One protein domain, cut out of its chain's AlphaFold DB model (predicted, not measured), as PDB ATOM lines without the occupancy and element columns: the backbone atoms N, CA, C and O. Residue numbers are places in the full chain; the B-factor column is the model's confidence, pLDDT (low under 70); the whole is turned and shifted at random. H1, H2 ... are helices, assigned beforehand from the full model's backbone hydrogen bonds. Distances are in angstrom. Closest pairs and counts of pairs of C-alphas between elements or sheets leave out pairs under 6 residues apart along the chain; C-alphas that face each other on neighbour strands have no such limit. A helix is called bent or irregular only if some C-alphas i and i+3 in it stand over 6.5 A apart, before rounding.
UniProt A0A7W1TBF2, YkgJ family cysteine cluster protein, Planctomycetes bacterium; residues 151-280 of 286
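Overview. This is residues 151 to 280 of the 286 residues of the protein "YkgJ family cysteine cluster protein" of Planctomycetes bacterium (UniProt A0A7W1TBF2). Three long helices, H1, H5 and H6, make a bundle: H1 and H6 run side by side for much of their length, while H5 meets each of them over only part of its own. Four short helices pack on parts of this core and leave the rest of it bare: H2 packs on H6 and H7, H7 also on H1, H3 on residues 258 to 262 of H6, and H4 reaches residues 229 to 233 of H5. The printed part has 130 residues with seven named helices, H1 to H7 in order, and no named strand; the class is all helix. It is compact, with a radius of gyration of the C-alphas of 14.1 A, and rounded, spanning 42 by 31 by 25 A.

Along the chain. H1, residues 151 to 175, begins at C-alpha 151 (17.794, 22.351, -3.650) and is 35.5 A long from first to last C-alpha. H2 is residues 181 to 191, H3 residues 195 to 201 and H4 residues 204 to 211. H5, residues 222 to 240, is 26.8 A long. H6, residues 246 to 267, is 32.0 A long and begins at C-alpha 246 (-10.353, -2.819, -12.593). It is irregular, with C-alphas 262 and 265 7.0 A apart, and has a kink of 25 degrees near residue 261. H7, residues 271 to 279, ends at C-alpha 279 (9.558, -6.323, -12.010).

Arrangement. H6 is the hub, touching five other helices. H1 and H6 touch at a shallow tilt of 20 degrees, opposite ways, closest at the C-alphas of Ala 169 and Ala 253, 4.0 A. H1 touches H5 with residues 151 to 161 alone, closest at the C-alphas of Ala 154 and Pro 222, 5.0 A. H5 and H6, a helical hairpin, only just touch, with 3 pairs of C-alphas within 8 A; the closest are Ile 237 and Ala 252, 6.2 A. H2 touches H6, closest at the C-alphas of Phe 187 and Val 257, 6.4 A. H2 and H7 touch at a shallow tilt of 5 degrees, opposite ways, closest at the C-alphas of Ala 184 and Leu 278, 5.4 A. H3 touches H6, which meets it with residues 258 to 262 alone; the closest C-alphas are those of Arg 198 and His 262, 6.0 A apart. H4 and H5 form a helical hairpin and only just touch, with 3 pairs. H3 and H5 are apart. Every O i to N i+4 pair is within hydrogen-bond range in H1, H2, H3 and H5; the counts are 3 of 4 in H4, 15 of 18 in H6 and 3 of 5 in H7.

Size, cuts and confidence. The C-alphas farthest apart, those of Asp 179 and Asp 220, are 42.1 A apart. The printed part has no cut. No link is long; H4 to H5, 10 residues, is short and the others are tight. Mean pLDDT of the printed part is 95.4, and residue 280 is under 70.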
ATOM      1  N   GLY A 151      17.965  23.070  -2.390       96.06
ATOM      2  CA  GLY A 151      17.794  22.351  -3.650       96.06
ATOM      3  C   GLY A 151      18.077  20.857  -3.501       96.06
ATOM      4  O   GLY A 151      17.362  20.038  -4.070       96.06
ATOM      5  N   GLU A 152      19.071  20.486  -2.695       95.62
ATOM      6  CA  GLU A 152      19.387  19.084  -2.406       95.62
ATOM      7  C   GLU A 152      18.268  18.392  -1.635       95.62
ATOM      8  O   GLU A 152      17.868  17.289  -2.010       95.62
ATOM      9  N   LEU A 153      17.714  19.059  -0.618       96.38
ATOM     10  CA  LEU A 153      16.543  18.579   0.114       96.38
ATOM     11  C   LEU A 153      15.350  18.375  -0.827       96.38
ATOM     12  O   LEU A 153      14.727  17.313  -0.793       96.38
ATOM     13  N   ALA A 154      15.070  19.347  -1.703       97.19
ATOM     14  CA  ALA A 154      13.999  19.247  -2.692       97.19
ATOM     15  C   ALA A 154      14.204  18.060  -3.644       97.19
ATOM     16  O   ALA A 154      13.298  17.244  -3.818       97.19
ATOM     17  N   HIS A 155      15.390  17.939  -4.249       96.12
ATOM     18  CA  HIS A 155      15.713  16.865  -5.196       96.12
ATOM     19  C   HIS A 155      15.607  15.494  -4.537       96.12
ATOM     20  O   HIS A 155      14.975  14.591  -5.081       96.12
ATOM     21  N   ASP A 156      16.150  15.349  -3.330       94.88
ATOM     22  CA  ASP A 156      16.111  14.090  -2.593       94.88
ATOM     23  C   ASP A 156      14.681  13.721  -2.169       94.88
ATOM     24  O   ASP A 156      14.296  12.550  -2.242       94.88
ATOM     25  N   ALA A 157      13.870  14.701  -1.764       97.31
ATOM     26  CA  ALA A 157      12.461  14.490  -1.449       97.31
ATOM     27  C   ALA A 157      11.645  14.107  -2.693       97.31
ATOM     28  O   ALA A 157      10.855  13.163  -2.631       97.31
ATOM     29  N   TYR A 158      11.861  14.765  -3.835       98.00
ATOM     30  CA  TYR A 158      11.186  14.410  -5.086       98.00
ATOM     31  C   TYR A 158      11.626  13.057  -5.634       98.00
ATOM     32  O   TYR A 158      10.789  12.330  -6.167       98.00
ATOM     33  N   ALA A 159      12.898  12.685  -5.476       95.75
ATOM     34  CA  ALA A 159      13.364  11.354  -5.837       95.75
ATOM     35  C   ALA A 159      12.618  10.293  -5.013       95.75
ATOM     36  O   ALA A 159      12.039   9.372  -5.587       95.75
ATOM     37  N   ARG A 160      12.526  10.466  -3.682       96.25
ATOM     38  CA  ARG A 160      11.720   9.588  -2.808       96.25
ATOM     39  C   ARG A 160      10.249   9.549  -3.223       96.25
ATOM     40  O   ARG A 160       9.672   8.466  -3.275       96.25
ATOM     41  N   LEU A 161       9.657  10.697  -3.554       98.31
ATOM     42  CA  LEU A 161       8.278  10.769  -4.037       98.31
ATOM     43  C   LEU A 161       8.099   9.989  -5.352       98.31
ATOM     44  O   LEU A 161       7.125   9.255  -5.482       98.31
ATOM     45  N   ALA A 162       9.038  10.083  -6.298       97.88
ATOM     46  CA  ALA A 162       9.006   9.322  -7.549       97.88
ATOM     47  C   ALA A 162       9.046   7.803  -7.312       97.88
ATOM     48  O   ALA A 162       8.218   7.083  -7.872       97.88
ATOM     49  N   TYR A 163       9.933   7.316  -6.433       97.38
ATOM     50  CA  TYR A 163       9.932   5.908  -6.015       97.38
ATOM     51  C   TYR A 163       8.606   5.514  -5.350       97.38
ATOM     52  O   TYR A 163       8.026   4.485  -5.695       97.38
ATOM     53  N   GLY A 164       8.090   6.355  -4.449       97.94
ATOM     54  CA  GLY A 164       6.819   6.133  -3.759       97.94
ATOM     55  C   GLY A 164       5.620   6.060  -4.707       97.94
ATOM     56  O   GLY A 164       4.760   5.203  -4.533       97.94
ATOM     57  N   MET A 165       5.583   6.889  -5.755       98.44
ATOM     58  CA  MET A 165       4.543   6.838  -6.788       98.44
ATOM     59  C   MET A 165       4.581   5.512  -7.563       98.44
ATOM     60  O   MET A 165       3.543   4.879  -7.750       98.44
ATOM     61  N   VAL A 166       5.765   5.041  -7.968       98.31
ATOM     62  CA  VAL A 166       5.894   3.734  -8.642       98.31
ATOM     63  C   VAL A 166       5.514   2.585  -7.705       98.31
ATOM     64  O   VAL A 166       4.796   1.671  -8.109       98.31
ATOM     65  N   GLN A 167       5.918   2.654  -6.436       97.50
ATOM     66  CA  GLN A 167       5.517   1.678  -5.425       97.50
ATOM     67  C   GLN A 167       3.995   1.671  -5.210       97.50
ATOM     68  O   GLN A 167       3.399   0.599  -5.140       97.50
ATOM     69  N   ALA A 168       3.350   2.839  -5.152       98.00
ATOM     70  CA  ALA A 168       1.898   2.950  -5.039       98.00
ATOM     71  C   ALA A 168       1.191   2.317  -6.246       98.00
ATOM     72  O   ALA A 168       0.239   1.558  -6.067       98.00
ATOM     73  N   ALA A 169       1.695   2.543  -7.464       98.00
ATOM     74  CA  ALA A 169       1.184   1.891  -8.669       98.00
ATOM     75  C   ALA A 169       1.275   0.356  -8.577       98.00
ATOM     76  O   ALA A 169       0.306  -0.339  -8.881       98.00
ATOM     77  N   ALA A 170       2.407  -0.172  -8.101       97.00
ATOM     78  CA  ALA A 170       2.602  -1.606  -7.897       97.00
ATOM     79  C   ALA A 170       1.619  -2.192  -6.866       97.00
ATOM     80  O   ALA A 170       1.059  -3.268  -7.088       97.00
ATOM     81  N   VAL A 171       1.396  -1.482  -5.754       96.50
ATOM     82  CA  VAL A 171       0.438  -1.877  -4.709       96.50
ATOM     83  C   VAL A 171      -0.986  -1.890  -5.262       96.50
ATOM     84  O   VAL A 171      -1.682  -2.879  -5.072       96.50
ATOM     85  N   ILE A 172      -1.403  -0.861  -6.007       96.94
ATOM     86  CA  ILE A 172      -2.745  -0.790  -6.613       96.94
ATOM     87  C   ILE A 172      -3.025  -2.002  -7.506       96.94
ATOM     88  O   ILE A 172      -4.075  -2.627  -7.378       96.94
ATOM     89  N   ILE A 173      -2.080  -2.364  -8.378       96.75
ATOM     90  CA  ILE A 173      -2.218  -3.537  -9.252       96.75
ATOM     91  C   ILE A 173      -2.305  -4.832  -8.438       96.75
ATOM     92  O   ILE A 173      -3.161  -5.672  -8.716       96.75
ATOM     93  N   ARG A 174      -1.455  -4.982  -7.414       95.31
ATOM     94  CA  ARG A 174      -1.430  -6.179  -6.563       95.31
ATOM     95  C   ARG A 174      -2.724  -6.349  -5.768       95.31
ATOM     96  O   ARG A 174      -3.327  -7.416  -5.827       95.31
ATOM     97  N   GLU A 175      -3.160  -5.316  -5.048       94.88
ATOM     98  CA  GLU A 175      -4.387  -5.368  -4.237       94.88
ATOM     99  C   GLU A 175      -5.639  -5.481  -5.118       94.88
ATOM    100  O   GLU A 175      -6.594  -6.171  -4.765       94.88
ATOM    101  N   GLY A 176      -5.605  -4.882  -6.314       95.25
ATOM    102  CA  GLY A 176      -6.626  -5.049  -7.348       95.25
ATOM    103  C   GLY A 176      -6.645  -6.428  -8.013       95.25
ATOM    104  O   GLY A 176      -7.543  -6.690  -8.810       95.25
ATOM    105  N   ARG A 177      -5.676  -7.305  -7.704       95.50
ATOM    106  CA  ARG A 177      -5.480  -8.625  -8.332       95.50
ATOM    107  C   ARG A 177      -5.424  -8.554  -9.865       95.50
ATOM    108  O   ARG A 177      -5.973  -9.413 -10.552       95.50
ATOM    109  N   LEU A 178      -4.780  -7.513 -10.389       94.88
ATOM    110  CA  LEU A 178      -4.624  -7.270 -11.822       94.88
ATOM    111  C   LEU A 178      -3.292  -7.824 -12.332       94.88
ATOM    112  O   LEU A 178      -2.326  -7.949 -11.577       94.88
ATOM    113  N   ASP A 179      -3.227  -8.118 -13.633       93.56
ATOM    114  CA  ASP A 179      -1.963  -8.464 -14.277       93.56
ATOM    115  C   ASP A 179      -1.004  -7.263 -14.235       93.56
ATOM    116  O   ASP A 179      -1.343  -6.135 -14.602       93.56
ATOM    117  N   ARG A 180       0.212  -7.523 -13.763       92.62
ATOM    118  CA  ARG A 180       1.273  -6.533 -13.591       92.62
ATOM    119  C   ARG A 180       2.094  -6.319 -14.855       92.62
ATOM    120  O   ARG A 180       2.644  -5.228 -15.018       92.62
ATOM    121  N   ALA A 181       2.146  -7.297 -15.760       95.06
ATOM    122  CA  ALA A 181       2.946  -7.204 -16.979       95.06
ATOM    123  C   ALA A 181       2.595  -5.971 -17.844       95.06
ATOM    124  O   ALA A 181       3.521  -5.276 -18.275       95.06
ATOM    125  N   PRO A 182       1.312  -5.589 -18.031       96.69
ATOM    126  CA  PRO A 182       0.960  -4.370 -18.756       96.69
ATOM    127  C   PRO A 182       1.476  -3.080 -18.102       96.69
ATOM    128  O   PRO A 182       1.876  -2.156 -18.813       96.69
ATOM    129  N   LEU A 183       1.491  -2.994 -16.765       97.06
ATOM    130  CA  LEU A 183       2.010  -1.818 -16.059       97.06
ATOM    131  C   LEU A 183       3.536  -1.726 -16.182       97.06
ATOM    132  O   LEU A 183       4.053  -0.643 -16.454       97.06
ATOM    133  N   ALA A 184       4.244  -2.850 -16.022       96.62
ATOM    134  CA  ALA A 184       5.693  -2.910 -16.199       96.62
ATOM    135  C   ALA A 184       6.089  -2.525 -17.637       96.62
ATOM    136  O   ALA A 184       6.922  -1.643 -17.841       96.62
ATOM    137  N   ALA A 185       5.408  -3.084 -18.646       96.81
ATOM    138  CA  ALA A 185       5.612  -2.710 -20.045       96.81
ATOM    139  C   ALA A 185       5.335  -1.216 -20.293       96.81
ATOM    140  O   ALA A 185       6.103  -0.550 -20.988       96.81
ATOM    141  N   PHE A 186       4.274  -0.659 -19.692       97.56
ATOM    142  CA  PHE A 186       3.966   0.771 -19.784       97.56
ATOM    143  C   PHE A 186       5.062   1.652 -19.162       97.56
ATOM    144  O   PHE A 186       5.417   2.680 -19.746       97.56
ATOM    145  N   PHE A 187       5.613   1.248 -18.015       97.94
ATOM    146  CA  PHE A 187       6.727   1.931 -17.359       97.94
ATOM    147  C   PHE A 187       7.983   1.931 -18.238       97.94
ATOM    148  O   PHE A 187       8.501   3.002 -18.553       97.94
ATOM    149  N   HIS A 188       8.420   0.759 -18.711       96.81
ATOM    150  CA  HIS A 188       9.618   0.620 -19.552       96.81
ATOM    151  C   HIS A 188       9.470   1.353 -20.895       96.81
ATOM    152  O   HIS A 188      10.389   2.019 -21.363       96.81
ATOM    153  N   ALA A 189       8.274   1.349 -21.487       97.00
ATOM    154  CA  ALA A 189       7.987   2.155 -22.673       97.00
ATOM    155  C   ALA A 189       7.985   3.670 -22.393       97.00
ATOM    156  O   ALA A 189       7.989   4.469 -23.329       97.00
ATOM    157  N   GLY A 190       7.869   4.095 -21.134       96.75
ATOM    158  CA  GLY A 190       7.954   5.494 -20.716       96.75
ATOM    159  C   GLY A 190       9.381   5.958 -20.431       96.75
ATOM    160  O   GLY A 190       9.705   7.104 -20.733       96.75
ATOM    161  N   THR A 191      10.244   5.087 -19.900       95.75
ATOM    162  CA  THR A 191      11.657   5.415 -19.630       95.75
ATOM    163  C   THR A 191      12.442   5.680 -20.916       95.75
ATOM    164  O   THR A 191      13.307   6.552 -20.929       95.75
ATOM    165  N   ALA A 192      12.088   4.999 -22.009       93.94
ATOM    166  CA  ALA A 192      12.705   5.174 -23.325       93.94
ATOM    167  C   ALA A 192      12.333   6.492 -24.035       93.94
ATOM    168  O   ALA A 192      12.971   6.860 -25.021       93.94
ATOM    169  N   LEU A 193      11.301   7.205 -23.571       96.00
ATOM    170  CA  LEU A 193      10.846   8.427 -24.230       96.00
ATOM    171  C   LEU A 193      11.736   9.635 -23.920       96.00
ATOM    172  O   LEU A 193      12.122   9.820 -22.762       96.00
ATOM    173  N   PRO A 194      11.940  10.552 -24.879       95.25
ATOM    174  CA  PRO A 194      12.472  11.882 -24.605       95.25
ATOM    175  C   PRO A 194      11.607  12.675 -23.604       95.25
ATOM    176  O   PRO A 194      10.392  12.470 -23.536       95.25
ATOM    177  N   PRO A 195      12.176  13.652 -22.867       94.69
ATOM    178  CA  PRO A 195      11.428  14.431 -21.874       94.69
ATOM    179  C   PRO A 195      10.173  15.130 -22.422       94.69
ATOM    180  O   PRO A 195       9.148  15.162 -21.748       94.69
ATOM    181  N   ALA A 196      10.217  15.656 -23.652       95.50
ATOM    182  CA  ALA A 196       9.057  16.294 -24.281       95.50
ATOM    183  C   ALA A 196       7.912  15.300 -24.558       95.50
ATOM    184  O   ALA A 196       6.744  15.631 -24.371       95.50
ATOM    185  N   GLU A 197       8.237  14.066 -24.943       96.62
ATOM    186  CA  GLU A 197       7.242  13.015 -25.173       96.62
ATOM    187  C   GLU A 197       6.690  12.459 -23.857       96.62
ATOM    188  O   GLU A 197       5.498  12.163 -23.766       96.62
ATOM    189  N   ARG A 198       7.513  12.381 -22.798       95.19
ATOM    190  CA  ARG A 198       7.017  12.075 -21.444       95.19
ATOM    191  C   ARG A 198       6.024  13.129 -20.967       95.19
ATOM    192  O   ARG A 198       4.958  12.765 -20.478       95.19
ATOM    193  N   ALA A 199       6.322  14.408 -21.194       94.19
ATOM    194  CA  ALA A 199       5.408  15.502 -20.881       94.19
ATOM    195  C   ALA A 199       4.061  15.358 -21.609       94.19
ATOM    196  O   ALA A 199       3.016  15.548 -20.996       94.19
ATOM    197  N   ALA A 200       4.075  14.957 -22.885       94.75
ATOM    198  CA  ALA A 200       2.861  14.738 -23.672       94.75
ATOM    199  C   ALA A 200       1.999  13.563 -23.169       94.75
ATOM    200  O   ALA A 200       0.802  13.520 -23.453       94.75
ATOM    201  N   ARG A 201       2.573  12.616 -22.410       94.31
ATOM    202  CA  ARG A 201       1.809  11.543 -21.751       94.31
ATOM    203  C   ARG A 201       1.101  12.002 -20.476       94.31
ATOM    204  O   ARG A 201       0.161  11.330 -20.059       94.31
ATOM    205  N   VAL A 202       1.530  13.103 -19.855       92.69
ATOM    206  CA  VAL A 202       0.880  13.651 -18.655       92.69
ATOM    207  C   VAL A 202      -0.435  14.317 -19.074       92.69
ATOM    208  O   VAL A 202      -0.398  15.301 -19.815       92.69
ATOM    209  N   PRO A 203      -1.612  13.851 -18.613       84.50
ATOM    210  CA  PRO A 203      -2.859  14.496 -19.009       84.50
ATOM    211  C   PRO A 203      -2.919  15.944 -18.475       84.50
ATOM    212  O   PRO A 203      -2.423  16.197 -17.373       84.50
ATOM    213  N   PRO A 204      -3.549  16.899 -19.192       77.00
ATOM    214  CA  PRO A 204      -3.455  18.330 -18.869       77.00
ATOM    215  C   PRO A 204      -3.793  18.697 -17.416       77.00
ATOM    216  O   PRO A 204      -3.068  19.469 -16.791       77.00
ATOM    217  N   GLY A 205      -4.841  18.091 -16.842       85.44
ATOM    218  CA  GLY A 205      -5.241  18.331 -15.449       85.44
ATOM    219  C   GLY A 205      -4.245  17.809 -14.406       85.44
ATOM    220  O   GLY A 205      -4.194  18.324 -13.290       85.44
ATOM    221  N   TRP A 206      -3.423  16.819 -14.758       94.62
ATOM    222  CA  TRP A 206      -2.349  16.318 -13.900       94.62
ATOM    223  C   TRP A 206      -1.078  17.142 -14.032       94.62
ATOM    224  O   TRP A 206      -0.379  17.330 -13.040       94.62
ATOM    225  N   LEU A 207      -0.787  17.659 -15.229       92.50
ATOM    226  CA  LEU A 207       0.411  18.461 -15.461       92.50
ATOM    227  C   LEU A 207       0.408  19.712 -14.584       92.50
ATOM    228  O   LEU A 207       1.426  20.033 -13.973       92.50
ATOM    229  N   GLU A 208      -0.734  20.393 -14.481       92.50
ATOM    230  CA  GLU A 208      -0.877  21.562 -13.613       92.50
ATOM    231  C   GLU A 208      -0.653  21.210 -12.142       92.50
ATOM    232  O   GLU A 208       0.178  21.842 -11.491       92.50
ATOM    233  N   GLN A 209      -1.307  20.154 -11.653       94.75
ATOM    234  CA  GLN A 209      -1.160  19.694 -10.271       94.75
ATOM    235  C   GLN A 209       0.271  19.269  -9.937       94.75
ATOM    236  O   GLN A 209       0.722  19.535  -8.831       94.75
ATOM    237  N   LEU A 210       0.974  18.649 -10.890       95.88
ATOM    238  CA  LEU A 210       2.334  18.142 -10.725       95.88
ATOM    239  C   LEU A 210       3.401  19.242 -10.777       95.88
ATOM    240  O   LEU A 210       4.451  19.109 -10.159       95.88
ATOM    241  N   THR A 211       3.191  20.294 -11.566       94.50
ATOM    242  CA  THR A 211       4.250  21.279 -11.868       94.50
ATOM    243  C   THR A 211       4.038  22.625 -11.197       94.50
ATOM    244  O   THR A 211       5.003  23.345 -10.967       94.50
ATOM    245  N   ALA A 212       2.791  22.973 -10.879       94.19
ATOM    246  CA  ALA A 212       2.421  24.241 -10.267       94.19
ATOM    247  C   ALA A 212       1.422  24.025  -9.114       94.19
ATOM    248  O   ALA A 212       0.320  24.579  -9.153       94.19
ATOM    249  N   PRO A 213       1.760  23.212  -8.091       94.94
ATOM    250  CA  PRO A 213       0.877  23.036  -6.949       94.94
ATOM    251  C   PRO A 213       0.719  24.367  -6.187       94.94
ATOM    252  O   PRO A 213       1.692  25.114  -6.046       94.94
ATOM    253  N   PRO A 214      -0.481  24.677  -5.663       94.50
ATOM    254  CA  PRO A 214      -0.728  25.891  -4.887       94.50
ATOM    255  C   PRO A 214      -0.184  25.718  -3.460       94.50
ATOM    256  O   PRO A 214      -0.953  25.506  -2.531       94.50
ATOM    257  N   LEU A 215       1.144  25.704  -3.331       96.75
ATOM    258  CA  LEU A 215       1.893  25.453  -2.089       96.75
ATOM    259  C   LEU A 215       3.000  26.498  -1.880       96.75
ATOM    260  O   LEU A 215       4.060  26.217  -1.321       96.75
ATOM    261  N   THR A 216       2.807  27.703  -2.415       92.62
ATOM    262  CA  THR A 216       3.823  28.766  -2.409       92.62
ATOM    263  C   THR A 216       4.225  29.208  -1.000       92.62
ATOM    264  O   THR A 216       5.341  29.672  -0.788       92.62
ATOM    265  N   GLU A 217       3.340  29.021  -0.027       96.12
ATOM    266  CA  GLU A 217       3.561  29.262   1.396       96.12
ATOM    267  C   GLU A 217       4.564  28.293   2.038       96.12
ATOM    268  O   GLU A 217       5.134  28.610   3.076       96.12
ATOM    269  N   LEU A 218       4.817  27.136   1.414       97.75
ATOM    270  CA  LEU A 218       5.766  26.127   1.893       97.75
ATOM    271  C   LEU A 218       7.130  26.204   1.189       97.75
ATOM    272  O   LEU A 218       7.979  25.355   1.432       97.75
ATOM    273  N   ILE A 219       7.368  27.180   0.298       96.25
ATOM    274  CA  ILE A 219       8.596  27.221  -0.525       96.25
ATOM    275  C   ILE A 219       9.872  27.242   0.330       96.25
ATOM    276  O   ILE A 219      10.880  26.673  -0.085       96.25
ATOM    277  N   ASP A 220       9.848  27.852   1.512       97.12
ATOM    278  CA  ASP A 220      11.038  27.943   2.370       97.12
ATOM    279  C   ASP A 220      11.325  26.657   3.171       97.12
ATOM    280  O   ASP A 220      12.394  26.541   3.765       97.12
ATOM    281  N   ASP A 221      10.435  25.658   3.117       98.19
ATOM    282  CA  ASP A 221      10.673  24.299   3.615       98.19
ATOM    283  C   ASP A 221      10.494  23.278   2.474       98.19
ATOM    284  O   ASP A 221       9.383  22.797   2.210       98.19
ATOM    285  N   PRO A 222      11.588  22.900   1.786       98.06
ATOM    286  CA  PRO A 222      11.531  21.954   0.676       98.06
ATOM    287  C   PRO A 222      10.898  20.607   1.041       98.06
ATOM    288  O   PRO A 222      10.191  20.021   0.223       98.06
ATOM    289  N   ASN A 223      11.124  20.099   2.256       98.38
ATOM    290  CA  ASN A 223      10.572  18.806   2.655       98.38
ATOM    291  C   ASN A 223       9.061  18.908   2.878       98.38
ATOM    292  O   ASN A 223       8.322  18.056   2.380       98.38
ATOM    293  N   ALA A 224       8.600  19.952   3.574       98.56
ATOM    294  CA  ALA A 224       7.173  20.187   3.780       98.56
ATOM    295  C   ALA A 224       6.446  20.428   2.451       98.56
ATOM    296  O   ALA A 224       5.390  19.836   2.220       98.56
ATOM    297  N   PHE A 225       7.036  21.218   1.544       98.69
ATOM    298  CA  PHE A 225       6.489  21.443   0.204       98.69
ATOM    299  C   PHE A 225       6.289  20.127  -0.549       98.69
ATOM    300  O   PHE A 225       5.199  19.855  -1.053       98.69
ATOM    301  N   VAL A 226       7.327  19.286  -0.620       98.69
ATOM    302  CA  VAL A 226       7.264  18.029  -1.378       98.69
ATOM    303  C   VAL A 226       6.312  17.027  -0.730       98.69
ATOM    304  O   VAL A 226       5.568  16.356  -1.447       98.69
ATOM    305  N   ALA A 227       6.275  16.952   0.602       98.56
ATOM    306  CA  ALA A 227       5.333  16.099   1.324       98.56
ATOM    307  C   ALA A 227       3.875  16.514   1.058       98.56
ATOM    308  O   ALA A 227       3.062  15.680   0.655       98.56
ATOM    309  N   ALA A 228       3.557  17.805   1.199       98.69
ATOM    310  CA  ALA A 228       2.226  18.338   0.913       98.69
ATOM    311  C   ALA A 228       1.838  18.131  -0.558       98.69
ATOM    312  O   ALA A 228       0.708  17.753  -0.867       98.69
ATOM    313  N   HIS A 229       2.781  18.321  -1.476       98.56
ATOM    314  CA  HIS A 229       2.556  18.100  -2.897       98.56
ATOM    315  C   HIS A 229       2.260  16.628  -3.214       98.56
ATOM    316  O   HIS A 229       1.287  16.340  -3.913       98.56
ATOM    317  N   GLY A 230       3.035  15.696  -2.652       98.50
ATOM    318  CA  GLY A 230       2.792  14.261  -2.782       98.50
ATOM    319  C   GLY A 230       1.416  13.850  -2.255       98.50
ATOM    320  O   GLY A 230       0.687  13.145  -2.954       98.50
ATOM    321  N   GLN A 231       1.020  14.355  -1.081       98.50
ATOM    322  CA  GLN A 231      -0.307  14.099  -0.513       98.50
ATOM    323  C   GLN A 231      -1.423  14.610  -1.432       98.50
ATOM    324  O   GLN A 231      -2.368  13.882  -1.721       98.50
ATOM    325  N   ARG A 232      -1.294  15.832  -1.964       98.12
ATOM    326  CA  ARG A 232      -2.285  16.402  -2.890       98.12
ATOM    327  C   ARG A 232      -2.457  15.564  -4.153       98.12
ATOM    328  O   ARG A 232      -3.591  15.379  -4.594       98.12
ATOM    329  N   LEU A 233      -1.357  15.072  -4.729       98.19
ATOM    330  CA  LEU A 233      -1.398  14.187  -5.894       98.19
ATOM    331  C   LEU A 233      -2.089  12.862  -5.553       98.19
ATOM    332  O   LEU A 233      -2.963  12.431  -6.302       98.19
ATOM    333  N   ALA A 234      -1.748  12.253  -4.416       98.00
ATOM    334  CA  ALA A 234      -2.368  11.010  -3.968       98.00
ATOM    335  C   ALA A 234      -3.879  11.172  -3.738       98.00
ATOM    336  O   ALA A 234      -4.671  10.397  -4.279       98.00
ATOM    337  N   ASP A 235      -4.289  12.229  -3.031       98.06
ATOM    338  CA  ASP A 235      -5.695  12.546  -2.782       98.06
ATOM    339  C   ASP A 235      -6.460  12.797  -4.086       98.06
ATOM    340  O   ASP A 235      -7.616  12.392  -4.237       98.06
ATOM    341  N   ALA A 236      -5.837  13.492  -5.042       97.62
ATOM    342  CA  ALA A 236      -6.432  13.729  -6.347       97.62
ATOM    343  C   ALA A 236      -6.632  12.415  -7.106       97.62
ATOM    344  O   ALA A 236      -7.718  12.197  -7.636       97.62
ATOM    345  N   ILE A 237      -5.635  11.522  -7.118       97.50
ATOM    346  CA  ILE A 237      -5.733  10.219  -7.798       97.50
ATOM    347  C   ILE A 237      -6.840   9.387  -7.152       97.50
ATOM    348  O   ILE A 237      -7.695   8.854  -7.857       97.50
ATOM    349  N   GLN A 238      -6.888   9.342  -5.820       96.06
ATOM    350  CA  GLN A 238      -7.932   8.629  -5.091       96.06
ATOM    351  C   GLN A 238      -9.334   9.171  -5.407       96.06
ATOM    352  O   GLN A 238     -10.248   8.384  -5.638       96.06
ATOM    353  N   ARG A 239      -9.514  10.498  -5.462       97.12
ATOM    354  CA  ARG A 239     -10.802  11.108  -5.835       97.12
ATOM    355  C   ARG A 239     -11.192  10.816  -7.281       97.12
ATOM    356  O   ARG A 239     -12.356  10.530  -7.540       97.12
ATOM    357  N   THR A 240     -10.249  10.897  -8.218       97.06
ATOM    358  CA  THR A 240     -10.518  10.672  -9.647       97.06
ATOM    359  C   THR A 240     -10.911   9.224  -9.937       97.06
ATOM    360  O   THR A 240     -11.783   8.994 -10.766       97.06
ATOM    361  N   PHE A 241     -10.312   8.260  -9.237       96.38
ATOM    362  CA  PHE A 241     -10.505   6.823  -9.468       96.38
ATOM    363  C   PHE A 241     -11.276   6.140  -8.324       96.38
ATOM    364  O   PHE A 241     -11.064   4.964  -8.027       96.38
ATOM    365  N   ALA A 242     -12.181   6.878  -7.670       94.00
ATOM    366  CA  ALA A 242     -12.861   6.455  -6.443       94.00
ATOM    367  C   ALA A 242     -13.798   5.245  -6.610       94.00
ATOM    368  O   ALA A 242     -14.071   4.550  -5.633       94.00
ATOM    369  N   ALA A 243     -14.285   4.980  -7.827       92.06
ATOM    370  CA  ALA A 243     -15.136   3.821  -8.104       92.06
ATOM    371  C   ALA A 243     -14.376   2.485  -7.994       92.06
ATOM    372  O   ALA A 243     -15.002   1.447  -7.788       92.06
ATOM    373  N   GLY A 244     -13.039   2.505  -8.087       92.81
ATOM    374  CA  GLY A 244     -12.191   1.346  -7.804       92.81
ATOM    375  C   GLY A 244     -12.415   0.151  -8.732       92.81
ATOM    376  O   GLY A 244     -12.071  -0.975  -8.371       92.81
ATOM    377  N   THR A 245     -12.988   0.361  -9.920       97.50
ATOM    378  CA  THR A 245     -13.133  -0.708 -10.915       97.50
ATOM    379  C   THR A 245     -11.754  -1.175 -11.407       97.50
ATOM    380  O   THR A 245     -10.787  -0.415 -11.333       97.50
ATOM    381  N   PRO A 246     -11.616  -2.385 -11.982       97.12
ATOM    382  CA  PRO A 246     -10.353  -2.819 -12.593       97.12
ATOM    383  C   PRO A 246      -9.752  -1.807 -13.587       97.12
ATOM    384  O   PRO A 246      -8.532  -1.627 -13.647       97.12
ATOM    385  N   ALA A 247     -10.610  -1.107 -14.338       96.94
ATOM    386  CA  ALA A 247     -10.201  -0.043 -15.249       96.94
ATOM    387  C   ALA A 247      -9.671   1.189 -14.494       96.94
ATOM    388  O   ALA A 247      -8.614   1.708 -14.853       96.94
ATOM    389  N   ASP A 248     -10.348   1.606 -13.420       97.50
ATOM    390  CA  ASP A 248      -9.918   2.721 -12.569       97.50
ATOM    391  C   ASP A 248      -8.588   2.434 -11.876       97.50
ATOM    392  O   ASP A 248      -7.694   3.275 -11.893       97.50
ATOM    393  N   LEU A 249      -8.410   1.232 -11.321       98.19
ATOM    394  CA  LEU A 249      -7.157   0.821 -10.680       98.19
ATOM    395  C   LEU A 249      -5.997   0.831 -11.688       98.19
ATOM    396  O   LEU A 249      -4.917   1.352 -11.398       98.19
ATOM    397  N   THR A 250      -6.234   0.334 -12.906       97.62
ATOM    398  CA  THR A 250      -5.250   0.396 -13.997       97.62
ATOM    399  C   THR A 250      -4.912   1.845 -14.364       97.62
ATOM    400  O   THR A 250      -3.740   2.191 -14.529       97.62
ATOM    401  N   ALA A 251      -5.919   2.713 -14.481       97.19
ATOM    402  CA  ALA A 251      -5.733   4.122 -14.818       97.19
ATOM    403  C   ALA A 251      -5.012   4.904 -13.703       97.19
ATOM    404  O   ALA A 251      -4.113   5.698 -13.998       97.19
ATOM    405  N   ALA A 252      -5.320   4.627 -12.435       98.00
ATOM    406  CA  ALA A 252      -4.641   5.191 -11.272       98.00
ATOM    407  C   ALA A 252      -3.158   4.800 -11.251       98.00
ATOM    408  O   ALA A 252      -2.286   5.666 -11.159       98.00
ATOM    409  N   ALA A 253      -2.854   3.510 -11.424       98.12
ATOM    410  CA  ALA A 253      -1.483   3.011 -11.470       98.12
ATOM    411  C   ALA A 253      -0.677   3.623 -12.633       98.12
ATOM    412  O   ALA A 253       0.457   4.070 -12.446       98.12
ATOM    413  N   ARG A 254      -1.273   3.725 -13.830       97.75
ATOM    414  CA  ARG A 254      -0.639   4.382 -14.991       97.75
ATOM    415  C   ARG A 254      -0.450   5.882 -14.790       97.75
ATOM    416  O   ARG A 254       0.534   6.431 -15.293       97.75
ATOM    417  N   THR A 255      -1.346   6.537 -14.053       98.06
ATOM    418  CA  THR A 255      -1.203   7.949 -13.684       98.06
ATOM    419  C   THR A 255       0.014   8.118 -12.784       98.06
ATOM    420  O   THR A 255       0.924   8.851 -13.159       98.06
ATOM    421  N   TYR A 256       0.116   7.361 -11.688       98.31
ATOM    422  CA  TYR A 256       1.298   7.379 -10.816       98.31
ATOM    423  C   TYR A 256       2.611   7.161 -11.582       98.31
ATOM    424  O   TYR A 256       3.543   7.948 -11.423       98.31
ATOM    425  N   VAL A 257       2.679   6.148 -12.456       98.25
ATOM    426  CA  VAL A 257       3.866   5.893 -13.294       98.25
ATOM    427  C   VAL A 257       4.188   7.083 -14.198       98.25
ATOM    428  O   VAL A 257       5.342   7.499 -14.284       98.25
ATOM    429  N   THR A 258       3.179   7.660 -14.850       98.06
ATOM    430  CA  THR A 258       3.353   8.821 -15.732       98.06
ATOM    431  C   THR A 258       3.925  10.023 -14.977       98.06
ATOM    432  O   THR A 258       4.892  10.627 -15.441       98.06
ATOM    433  N   LEU A 259       3.384  10.350 -13.797       98.06
ATOM    434  CA  LEU A 259       3.875  11.471 -12.984       98.06
ATOM    435  C   LEU A 259       5.291  11.209 -12.447       98.06
ATOM    436  O   LEU A 259       6.144  12.099 -12.481       98.06
ATOM    437  N   ALA A 260       5.567   9.974 -12.015       98.00
ATOM    438  CA  ALA A 260       6.882   9.564 -11.529       98.00
ATOM    439  C   ALA A 260       7.965   9.674 -12.609       98.00
ATOM    440  O   ALA A 260       9.049  10.180 -12.331       98.00
ATOM    441  N   LEU A 261       7.679   9.252 -13.843       97.75
ATOM    442  CA  LEU A 261       8.622   9.341 -14.965       97.75
ATOM    443  C   LEU A 261       8.796  10.766 -15.504       97.75
ATOM    444  O   LEU A 261       9.821  11.069 -16.120       97.75
ATOM    445  N   HIS A 262       7.817  11.645 -15.286       97.50
ATOM    446  CA  HIS A 262       7.936  13.057 -15.645       97.50
ATOM    447  C   HIS A 262       8.899  13.796 -14.711       97.50
ATOM    448  O   HIS A 262       9.779  14.505 -15.187       97.50
ATOM    449  N   VAL A 263       8.781  13.592 -13.391       96.44
ATOM    450  CA  VAL A 263       9.585  14.320 -12.388       96.44
ATOM    451  C   VAL A 263      10.845  13.568 -11.962       96.44
ATOM    452  O   VAL A 263      11.904  14.178 -11.857       96.44
ATOM    453  N   GLY A 264      10.783  12.257 -11.738       95.94
ATOM    454  CA  GLY A 264      11.880  11.471 -11.159       95.94
ATOM    455  C   GLY A 264      13.236  11.664 -11.854       95.94
ATOM    456  O   GLY A 264      14.192  12.070 -11.190       95.94
ATOM    457  N   PRO A 265      13.341  11.476 -13.183       93.69
ATOM    458  CA  PRO A 265      14.608  11.646 -13.898       93.69
ATOM    459  C   PRO A 265      15.203  13.060 -13.795       93.69
ATOM    460  O   PRO A 265      16.413  13.227 -13.896       93.69
ATOM    461  N   THR A 266      14.366  14.081 -13.580       93.44
ATOM    462  CA  THR A 266      14.786  15.496 -13.505       93.44
ATOM    463  C   THR A 266      15.547  15.813 -12.218       93.44
ATOM    464  O   THR A 266      16.333  16.755 -12.188       93.44
ATOM    465  N   VAL A 267      15.350  14.992 -11.179       93.69
ATOM    466  CA  VAL A 267      15.985  15.103  -9.855       93.69
ATOM    467  C   VAL A 267      16.946  13.941  -9.569       93.69
ATOM    468  O   VAL A 267      17.347  13.713  -8.429       93.69
ATOM    469  N   GLY A 268      17.304  13.172 -10.603       90.31
ATOM    470  CA  GLY A 268      18.248  12.061 -10.496       90.31
ATOM    471  C   GLY A 268      17.684  10.783  -9.867       90.31
ATOM    472  O   GLY A 268      18.463   9.990  -9.341       90.31
ATOM    473  N   ALA A 269      16.362  10.563  -9.896       92.25
ATOM    474  CA  ALA A 269      15.802   9.257  -9.550       92.25
ATOM    475  C   ALA A 269      16.202   8.216 -10.609       92.25
ATOM    476  O   ALA A 269      16.014   8.429 -11.810       92.25
ATOM    477  N   ASP A 270      16.747   7.091 -10.155       92.19
ATOM    478  CA  ASP A 270      17.202   6.007 -11.020       92.19
ATOM    479  C   ASP A 270      16.006   5.196 -11.531       92.19
ATOM    480  O   ASP A 270      15.361   4.456 -10.781       92.19
ATOM    481  N   THR A 271      15.720   5.325 -12.827       93.25
ATOM    482  CA  THR A 271      14.605   4.635 -13.478       93.25
ATOM    483  C   THR A 271      14.781   3.121 -13.541       93.25
ATOM    484  O   THR A 271      13.777   2.417 -13.598       93.25
ATOM    485  N   ALA A 272      16.014   2.605 -13.517       92.00
ATOM    486  CA  ALA A 272      16.258   1.166 -13.464       92.00
ATOM    487  C   ALA A 272      15.839   0.609 -12.096       92.00
ATOM    488  O   ALA A 272      15.093  -0.367 -12.027       92.00
ATOM    489  N   VAL A 273      16.215   1.294 -11.010       91.62
ATOM    490  CA  VAL A 273      15.784   0.943  -9.642       91.62
ATOM    491  C   VAL A 273      14.272   1.117  -9.474       91.62
ATOM    492  O   VAL A 273      13.613   0.286  -8.857       91.62
ATOM    493  N   MET A 274      13.682   2.168 -10.056       93.88
ATOM    494  CA  MET A 274      12.221   2.323 -10.080       93.88
ATOM    495  C   MET A 274      11.545   1.143 -10.799       93.88
ATOM    496  O   MET A 274      10.528   0.652 -10.315       93.88
ATOM    497  N   GLY A 275      12.115   0.662 -11.909       93.19
ATOM    498  CA  GLY A 275      11.607  -0.489 -12.663       93.19
ATOM    499  C   GLY A 275      11.588  -1.786 -11.855       93.19
ATOM    500  O   GLY A 275      10.601  -2.512 -11.903       93.19
ATOM    501  N   GLN A 276      12.588  -2.021 -10.998       91.81
ATOM    502  CA  GLN A 276      12.636  -3.199 -10.116       91.81
ATOM    503  C   GLN A 276      11.400  -3.306  -9.203       91.81
ATOM    504  O   GLN A 276      10.895  -4.404  -8.966       91.81
ATOM    505  N   LEU A 277      10.824  -2.174  -8.773       89.88
ATOM    506  CA  LEU A 277       9.576  -2.143  -7.991       89.88
ATOM    507  C   LEU A 277       8.365  -2.701  -8.765       89.88
ATOM    508  O   LEU A 277       7.382  -3.119  -8.143       89.88
ATOM    509  N   LEU A 278       8.443  -2.697 -10.102       90.31
ATOM    510  CA  LEU A 278       7.467  -3.217 -11.067       90.31
ATOM    511  C   LEU A 278       7.874  -4.551 -11.709       90.31
ATOM    512  O   LEU A 278       7.010  -5.225 -12.264       90.31
ATOM    513  N   ASP A 279       9.098  -5.029 -11.497       82.06
ATOM    514  CA  ASP A 279       9.558  -6.323 -12.010       82.06
ATOM    515  C   ASP A 279       9.610  -7.422 -10.922       82.06
ATOM    516  O   ASP A 279       9.325  -8.581 -11.211       82.06
ATOM    517  N   GLU A 280       9.852  -7.085  -9.647       64.94
ATOM    518  CA  GLU A 280       9.958  -8.090  -8.571       64.94
ATOM    519  C   GLU A 280       8.607  -8.683  -8.104       64.94
ATOM    520  O   GLU A 280       7.741  -7.940  -7.614       64.94
TER     521      GLU A 280